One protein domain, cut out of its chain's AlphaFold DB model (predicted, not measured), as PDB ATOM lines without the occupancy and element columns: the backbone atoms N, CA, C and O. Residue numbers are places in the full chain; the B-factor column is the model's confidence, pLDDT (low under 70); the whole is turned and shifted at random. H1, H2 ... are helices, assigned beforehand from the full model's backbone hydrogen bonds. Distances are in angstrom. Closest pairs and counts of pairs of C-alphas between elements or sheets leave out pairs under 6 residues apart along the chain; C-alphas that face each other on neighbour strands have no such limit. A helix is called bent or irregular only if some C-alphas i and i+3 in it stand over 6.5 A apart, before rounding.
ATOM      1  N   SER A 706     -34.434 -21.875   6.205       64.94
ATOM      2  CA  SER A 706     -35.466 -22.857   5.863       64.94
ATOM      3  C   SER A 706     -34.883 -24.105   5.196       64.94
ATOM      4  O   SER A 706     -35.526 -24.696   4.341       64.94
ATOM      5  N   SER A 707     -33.640 -24.492   5.498       70.44
ATOM      6  CA  SER A 707     -32.919 -25.561   4.794       70.44
ATOM      7  C   SER A 707     -32.336 -26.585   5.762       70.44
ATOM      8  O   SER A 707     -31.919 -26.261   6.867       70.44
ATOM      9  N   CYS A 708     -32.298 -27.844   5.336       79.38
ATOM     10  CA  CYS A 708     -31.817 -28.968   6.123       79.38
ATOM     11  C   CYS A 708     -30.326 -28.836   6.452       79.38
ATOM     12  O   CYS A 708     -29.504 -28.751   5.545       79.38
ATOM     13  N   VAL A 709     -29.959 -28.938   7.730       73.25
ATOM     14  CA  VAL A 709     -28.555 -28.851   8.182       73.25
ATOM     15  C   VAL A 709     -27.674 -30.028   7.754       73.25
ATOM     16  O   VAL A 709     -26.460 -29.957   7.901       73.25
ATOM     17  N   ALA A 710     -28.274 -31.102   7.233       82.31
ATOM     18  CA  ALA A 710     -27.556 -32.259   6.702       82.31
ATOM     19  C   ALA A 710     -27.351 -32.172   5.186       82.31
ATOM     20  O   ALA A 710     -26.234 -32.293   4.714       82.31
ATOM     21  N   CYS A 711     -28.425 -31.955   4.418       81.44
ATOM     22  CA  CYS A 711     -28.373 -32.021   2.951       81.44
ATOM     23  C   CYS A 711     -28.536 -30.669   2.243       81.44
ATOM     24  O   CYS A 711     -28.574 -30.626   1.017       81.44
ATOM     25  N   GLY A 712     -28.729 -29.575   2.984       73.56
ATOM     26  CA  GLY A 712     -28.927 -28.229   2.438       73.56
ATOM     27  C   GLY A 712     -30.246 -28.004   1.691       73.56
ATOM     28  O   GLY A 712     -30.485 -26.893   1.227       73.56
ATOM     29  N   LEU A 713     -31.113 -29.017   1.554       79.88
ATOM     30  CA  LEU A 713     -32.382 -28.880   0.832       79.88
ATOM     31  C   LEU A 713     -33.399 -28.036   1.612       79.88
ATOM     32  O   LEU A 713     -33.483 -28.198   2.834       79.88
ATOM     33  N   PRO A 714     -34.230 -27.225   0.927       74.19
ATOM     34  CA  PRO A 714     -35.311 -26.486   1.563       74.19
ATOM     35  C   PRO A 714     -36.254 -27.423   2.318       74.19
ATOM     36  O   PRO A 714     -36.626 -28.491   1.829       74.19
ATOM     37  N   ILE A 715     -36.653 -27.007   3.508       76.81
ATOM     38  CA  ILE A 715     -37.652 -27.641   4.346       76.81
ATOM     39  C   ILE A 715     -38.962 -26.891   4.069       76.81
ATOM     40  O   ILE A 715     -39.090 -25.736   4.473       76.81
ATOM     41  N   PRO A 716     -39.920 -27.509   3.349       58.78
ATOM     42  CA  PRO A 716     -41.111 -26.822   2.837       58.78
ATOM     43  C   PRO A 716     -42.054 -26.301   3.927       58.78
ATOM     44  O   PRO A 716     -42.935 -25.500   3.639       58.78
ATOM     45  N   ASP A 717     -41.875 -26.778   5.157       61.28
ATOM     46  CA  ASP A 717     -42.701 -26.465   6.309       61.28
ATOM     47  C   ASP A 717     -41.761 -26.379   7.520       61.28
ATOM     48  O   ASP A 717     -41.243 -27.402   7.974       61.28
ATOM     49  N   MET A 718     -41.510 -25.176   8.052       53.88
ATOM     50  CA  MET A 718     -40.697 -24.970   9.275       53.88
ATOM     51  C   MET A 718     -41.264 -25.742  10.492       53.88
ATOM     52  O   MET A 718     -40.652 -25.790  11.551       53.88
ATOM     53  N   ALA A 719     -42.423 -26.393  10.335       49.56
ATOM     54  CA  ALA A 719     -43.055 -27.327  11.257       49.56
ATOM     55  C   ALA A 719     -42.456 -28.755  11.258       49.56
ATOM     56  O   ALA A 719     -43.090 -29.695  11.755       49.56
ATOM     57  N   THR A 720     -41.253 -28.991  10.720       55.38
ATOM     58  CA  THR A 720     -40.591 -30.283  10.947       55.38
ATOM     59  C   THR A 720     -40.276 -30.455  12.434       55.38
ATOM     60  O   THR A 720     -39.478 -29.709  12.985       55.38
ATOM     61  N   LYS A 721     -40.822 -31.497  13.080       60.66
ATOM     62  CA  LYS A 721     -40.520 -31.855  14.488       60.66
ATOM     63  C   LYS A 721     -39.066 -32.289  14.742       60.66
ATOM     64  O   LYS A 721     -38.751 -32.723  15.848       60.66
ATOM     65  N   TYR A 722     -38.220 -32.317  13.714       76.25
ATOM     66  CA  TYR A 722     -36.887 -32.899  13.795       76.25
ATOM     67  C   TYR A 722     -35.848 -31.796  13.735       76.25
ATOM     68  O   TYR A 722     -35.641 -31.156  12.705       76.25
ATOM     69  N   GLU A 723     -35.177 -31.634  14.857       79.00
ATOM     70  CA  GLU A 723     -34.135 -30.650  15.047       79.00
ATOM     71  C   GLU A 723     -32.870 -31.365  15.509       79.00
ATOM     72  O   GLU A 723     -32.914 -32.329  16.288       79.00
ATOM     73  N   VAL A 724     -31.739 -30.927  14.972       67.25
ATOM     74  CA  VAL A 724     -30.421 -31.310  15.456       67.25
ATOM     75  C   VAL A 724     -30.008 -30.238  16.446       67.25
ATOM     76  O   VAL A 724     -29.623 -29.149  16.045       67.25
ATOM     77  N   THR A 725     -30.118 -30.557  17.729       60.56
ATOM     78  CA  THR A 725     -29.678 -29.706  18.838       60.56
ATOM     79  C   THR A 725     -28.308 -30.164  19.356       60.56
ATOM     80  O   THR A 725     -27.946 -31.325  19.130       60.56
ATOM     81  N   PRO A 726     -27.546 -29.338  20.100       48.56
ATOM     82  CA  PRO A 726     -26.232 -29.708  20.628       48.56
ATOM     83  C   PRO A 726     -26.191 -31.062  21.370       48.56
ATOM     84  O   PRO A 726     -25.292 -31.856  21.081       48.56
ATOM     85  N   PRO A 727     -27.181 -31.436  22.217       52.31
ATOM     86  CA  PRO A 727     -27.184 -32.742  22.890       52.31
ATOM     87  C   PRO A 727     -27.220 -33.952  21.947       52.31
ATOM     88  O   PRO A 727     -26.747 -35.033  22.299       52.31
ATOM     89  N   VAL A 728     -27.802 -33.801  20.754       66.50
ATOM     90  CA  VAL A 728     -27.918 -34.876  19.755       66.50
ATOM     91  C   VAL A 728     -26.985 -34.671  18.563       66.50
ATOM     92  O   VAL A 728     -26.823 -35.594  17.766       66.50
ATOM     93  N   PHE A 729     -26.330 -33.512  18.454       67.00
ATOM     94  CA  PHE A 729     -25.473 -33.129  17.333       67.00
ATOM     95  C   PHE A 729     -24.403 -34.178  17.050       67.00
ATOM     96  O   PHE A 729     -24.312 -34.664  15.926       67.00
ATOM     97  N   HIS A 730     -23.658 -34.614  18.069       63.38
ATOM     98  CA  HIS A 730     -22.619 -35.629  17.891       63.38
ATOM     99  C   HIS A 730     -23.201 -36.966  17.400       63.38
ATOM    100  O   HIS A 730     -22.568 -37.662  16.607       63.38
ATOM    101  N   GLU A 731     -24.403 -37.361  17.834       77.12
ATOM    102  CA  GLU A 731     -25.033 -38.577  17.309       77.12
ATOM    103  C   GLU A 731     -25.417 -38.416  15.836       77.12
ATOM    104  O   GLU A 731     -25.231 -39.345  15.051       77.12
ATOM    105  N   TYR A 732     -25.971 -37.264  15.460       82.69
ATOM    106  CA  TYR A 732     -26.347 -36.979  14.080       82.69
ATOM    107  C   TYR A 732     -25.126 -36.867  13.170       82.69
ATOM    108  O   TYR A 732     -25.089 -37.551  12.152       82.69
ATOM    109  N   SER A 733     -24.117 -36.090  13.561       74.81
ATOM    110  CA  SER A 733     -22.843 -35.934  12.851       74.81
ATOM    111  C   SER A 733     -22.159 -37.289  12.638       74.81
ATOM    112  O   SER A 733     -21.843 -37.645  11.506       74.81
ATOM    113  N   PHE A 734     -22.088 -38.127  13.681       78.62
ATOM    114  CA  PHE A 734     -21.525 -39.481  13.595       78.62
ATOM    115  C   PHE A 734     -22.264 -40.410  12.619       78.62
ATOM    116  O   PHE A 734     -21.712 -41.406  12.152       78.62
ATOM    117  N   HIS A 735     -23.544 -40.153  12.361       83.00
ATOM    118  CA  HIS A 735     -24.366 -41.016  11.525       83.00
ATOM    119  C   HIS A 735     -24.669 -40.431  10.150       83.00
ATOM    120  O   HIS A 735     -25.069 -41.205   9.290       83.00
ATOM    121  N   LEU A 736     -24.525 -39.131   9.916       82.38
ATOM    122  CA  LEU A 736     -24.917 -38.490   8.659       82.38
ATOM    123  C   LEU A 736     -23.756 -37.875   7.877       82.38
ATOM    124  O   LEU A 736     -24.022 -37.376   6.795       82.38
ATOM    125  N   ASP A 737     -22.517 -37.960   8.371       63.34
ATOM    126  CA  ASP A 737     -21.246 -37.581   7.716       63.34
ATOM    127  C   ASP A 737     -21.137 -36.118   7.205       63.34
ATOM    128  O   ASP A 737     -20.041 -35.668   6.890       63.34
ATOM    129  N   GLU A 738     -22.230 -35.347   7.181       63.91
ATOM    130  CA  GLU A 738     -22.330 -34.035   6.514       63.91
ATOM    131  C   GLU A 738     -22.960 -32.935   7.389       63.91
ATOM    132  O   GLU A 738     -23.134 -31.801   6.948       63.91
ATOM    133  N   ILE A 739     -23.297 -33.228   8.648       71.19
ATOM    134  CA  ILE A 739     -23.853 -32.211   9.549       71.19
ATOM    135  C   ILE A 739     -22.718 -31.423  10.203       71.19
ATOM    136  O   ILE A 739     -21.952 -31.971  10.999       71.19
ATOM    137  N   SER A 740     -22.657 -30.125   9.898       55.00
ATOM    138  CA  SER A 740     -21.641 -29.199  10.414       55.00
ATOM    139  C   SER A 740     -22.170 -28.144  11.397       55.00
ATOM    140  O   SER A 740     -21.354 -27.415  11.956       55.00
ATOM    141  N   LYS A 741     -23.494 -28.040  11.588       59.59
ATOM    142  CA  LYS A 741     -24.164 -27.073  12.484       59.59
ATOM    143  C   LYS A 741     -25.487 -27.612  13.051       59.59
ATOM    144  O   LYS A 741     -26.048 -28.543  12.465       59.59
ATOM    145  N   CYS A 742     -25.988 -27.050  14.153       60.12
ATOM    146  CA  CYS A 742     -27.344 -27.324  14.640       60.12
ATOM    147  C   CYS A 742     -28.411 -26.656  13.759       60.12
ATOM    148  O   CYS A 742     -28.126 -25.749  12.973       60.12
ATOM    149  N   GLY A 743     -29.648 -27.141  13.874       72.25
ATOM    150  CA  GLY A 743     -30.821 -26.605  13.182       72.25
ATOM    151  C   GLY A 743     -31.748 -27.688  12.632       72.25
ATOM    152  O   GLY A 743     -31.687 -28.857  13.023       72.25
ATOM    153  N   TYR A 744     -32.638 -27.303  11.720       79.75
ATOM    154  CA  TYR A 744     -33.673 -28.201  11.215       79.75
ATOM    155  C   TYR A 744     -33.113 -29.296  10.312       79.75
ATOM    156  O   TYR A 744     -32.262 -29.062   9.452       79.75
ATOM    157  N   ILE A 745     -33.644 -30.508  10.460       83.38
ATOM    158  CA  ILE A 745     -33.294 -31.637   9.604       83.38
ATOM    159  C   ILE A 745     -34.528 -32.127   8.854       83.38
ATOM    160  O   ILE A 745     -35.585 -32.385   9.433       83.38
ATOM    161  N   CYS A 746     -34.399 -32.287   7.537       86.19
ATOM    162  CA  CYS A 746     -35.495 -32.806   6.736       86.19
ATOM    163  C   CYS A 746     -35.813 -34.254   7.137       86.19
ATOM    164  O   CYS A 746     -34.942 -35.027   7.557       86.19
ATOM    165  N   THR A 747     -37.070 -34.652   6.946       86.56
ATOM    166  CA  THR A 747     -37.557 -35.998   7.274       86.56
ATOM    167  C   THR A 747     -36.695 -37.102   6.652       86.56
ATOM    168  O   THR A 747     -36.437 -38.113   7.306       86.56
ATOM    169  N   GLY A 748     -36.198 -36.896   5.426       87.56
ATOM    170  CA  GLY A 748     -35.318 -37.846   4.740       87.56
ATOM    171  C   GLY A 748     -34.000 -38.072   5.481       87.56
ATOM    172  O   GLY A 748     -33.668 -39.207   5.816       87.56
ATOM    173  N   CYS A 749     -33.282 -37.000   5.824       88.69
ATOM    174  CA  CYS A 749     -32.015 -37.106   6.552       88.69
ATOM    175  C   CYS A 749     -32.216 -37.666   7.968       88.69
ATOM    176  O   CYS A 749     -31.447 -38.515   8.422       88.69
ATOM    177  N   HIS A 750     -33.300 -37.282   8.645       91.31
ATOM    178  CA  HIS A 750     -33.652 -37.846   9.949       91.31
ATOM    179  C   HIS A 750     -33.919 -39.364   9.892       91.31
ATOM    180  O   HIS A 750     -33.527 -40.117  10.792       91.31
ATOM    181  N   GLN A 751     -34.568 -39.841   8.829       89.44
ATOM    182  CA  GLN A 751     -34.823 -41.264   8.627       89.44
ATOM    183  C   GLN A 751     -33.522 -42.036   8.362       89.44
ATOM    184  O   GLN A 751     -33.284 -43.066   9.003       89.44
ATOM    185  N   THR A 752     -32.634 -41.492   7.524       89.62
ATOM    186  CA  THR A 752     -31.288 -42.041   7.285       89.62
ATOM    187  C   THR A 752     -30.502 -42.190   8.591       89.62
ATOM    188  O   THR A 752     -29.914 -43.243   8.855       89.62
ATOM    189  N   PHE A 753     -30.562 -41.183   9.470       92.62
ATOM    190  CA  PHE A 753     -29.964 -41.235  10.806       92.62
ATOM    191  C   PHE A 753     -30.518 -42.406  11.628       92.62
ATOM    192  O   PHE A 753     -29.757 -43.220  12.163       92.62
ATOM    193  N   LYS A 754     -31.850 -42.547  11.701       93.25
ATOM    194  CA  LYS A 754     -32.508 -43.640  12.440       93.25
ATOM    195  C   LYS A 754     -32.092 -45.017  11.921       93.25
ATOM    196  O   LYS A 754     -31.909 -45.942  12.720       93.25
ATOM    197  N   GLU A 755     -31.950 -45.172  10.611       90.38
ATOM    198  CA  GLU A 755     -31.563 -46.430   9.971       90.38
ATOM    199  C   GLU A 755     -30.109 -46.799  10.263       90.38
ATOM    200  O   GLU A 755     -29.846 -47.906  10.752       90.38
ATOM    201  N   ARG A 756     -29.178 -45.856  10.085       89.50
ATOM    202  CA  ARG A 756     -27.753 -46.049  10.398       89.50
ATOM    203  C   ARG A 756     -27.538 -46.330  11.893       89.50
ATOM    204  O   ARG A 756     -26.859 -47.301  12.251       89.50
ATOM    205  N   LYS A 757     -28.229 -45.601  12.781       89.31
ATOM    206  CA  LYS A 757     -28.220 -45.832  14.241       89.31
ATOM    207  C   LYS A 757     -28.736 -47.229  14.614       89.31
ATOM    208  O   LYS A 757     -28.144 -47.920  15.452       89.31
ATOM    209  N   LYS A 758     -29.815 -47.703  13.976       88.50
ATOM    210  CA  LYS A 758     -30.329 -49.078  14.157       88.50
ATOM    211  C   LYS A 758     -29.355 -50.136  13.625       88.50
ATOM    212  O   LYS A 758     -29.183 -51.170  14.279       88.50
ATOM    213  N   GLY A 759     -28.708 -49.895  12.484       81.69
ATOM    214  CA  GLY A 759     -27.714 -50.792  11.881       81.69
ATOM    215  C   GLY A 759     -26.517 -51.058  12.799       81.69
ATOM    216  O   GLY A 759     -26.166 -52.214  13.048       81.69
ATOM    217  N   LEU A 760     -25.973 -50.005  13.415       77.56
ATOM    218  CA  LEU A 760     -24.871 -50.093  14.382       77.56
ATOM    219  C   LEU A 760     -25.248 -50.835  15.674       77.56
ATOM    220  O   LEU A 760     -24.453 -51.608  16.216       77.56
ATOM    221  N   ARG A 761     -26.490 -50.689  16.153       76.56
ATOM    222  CA  ARG A 761     -26.990 -51.486  17.290       76.56
ATOM    223  C   ARG A 761     -27.097 -52.977  16.943       76.56
ATOM    224  O   ARG A 761     -26.780 -53.825  17.782       76.56
ATOM    225  N   LYS A 762     -27.500 -53.320  15.712       75.19
ATOM    226  CA  LYS A 762     -27.568 -54.715  15.236       75.19
ATOM    227  C   LYS A 762     -26.176 -55.338  15.065       75.19
ATOM    228  O   LYS A 762     -25.983 -56.485  15.474       75.19
ATOM    229  N   SER A 763     -25.196 -54.599  14.540       68.25
ATOM    230  CA  SER A 763     -23.818 -55.089  14.376       68.25
ATOM    231  C   SER A 763     -23.106 -55.301  15.720       68.25
ATOM    232  O   SER A 763     -22.478 -56.347  15.913       68.25
ATOM    233  N   LYS A 764     -23.294 -54.398  16.700       70.38
ATOM    234  CA  LYS A 764     -22.805 -54.579  18.082       70.38
ATOM    235  C   LYS A 764     -23.430 -55.809  18.757       70.38
ATOM    236  O   LYS A 764     -22.699 -56.612  19.337       70.38
TER     237      LYS A 764
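Overview. This is residues 706 to 764 of the 778 residues of the protein "Predicted protein" of Naegleria gruberi (UniProt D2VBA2). A long helix, H2, runs along the longest axis, and a short irregular helix, H1, packs crosswise on part of it; a winding stretch without a named element, residues 706 to 725, comes first. A short antiparallel pairing ties residues 723 to 724 to residues 743 to 744. The printed part has 59 residues, with two named helices, H1 then H2, and no named strand; it is all helix, though under half of the residues are in named elements. It is compact, radius of gyration of the C-alphas 11.3 A, and spans 36 by 18 by 17 A, only just elongated.

Arrangement. Look at H1, residues 726 to 736, and H2, residues 747 to 764: they touch, H2 with residues 749 to 757 alone. Their closest C-alphas, of His 735 and Phe 753, are 5.6 A apart. Their lines are about perpendicular, at 78 degrees. Every O i to N i+4 pair is within hydrogen-bond range in H2, and 5 of 7 in H1.

Along the chain. Find C-alpha 726 at (-26.232, -29.708, 20.628); H1 runs 14.9 A from there to C-alpha 736. It is irregular: C-alphas 727 and 730 are 7.4 A apart. H2 runs 26.1 A, to C-alpha 764 at (-22.805, -54.579, 18.082).

Size, cuts and confidence. The farthest C-alphas, of Pro 716 and Lys 764, are 36.6 A apart. The printed part has no cut, and the link from H1 to H2 is short, 10 residues. Mean pLDDT of the printed part is 74.2; 20 residues are under 70, among them 716 to 721 and 724 to 730.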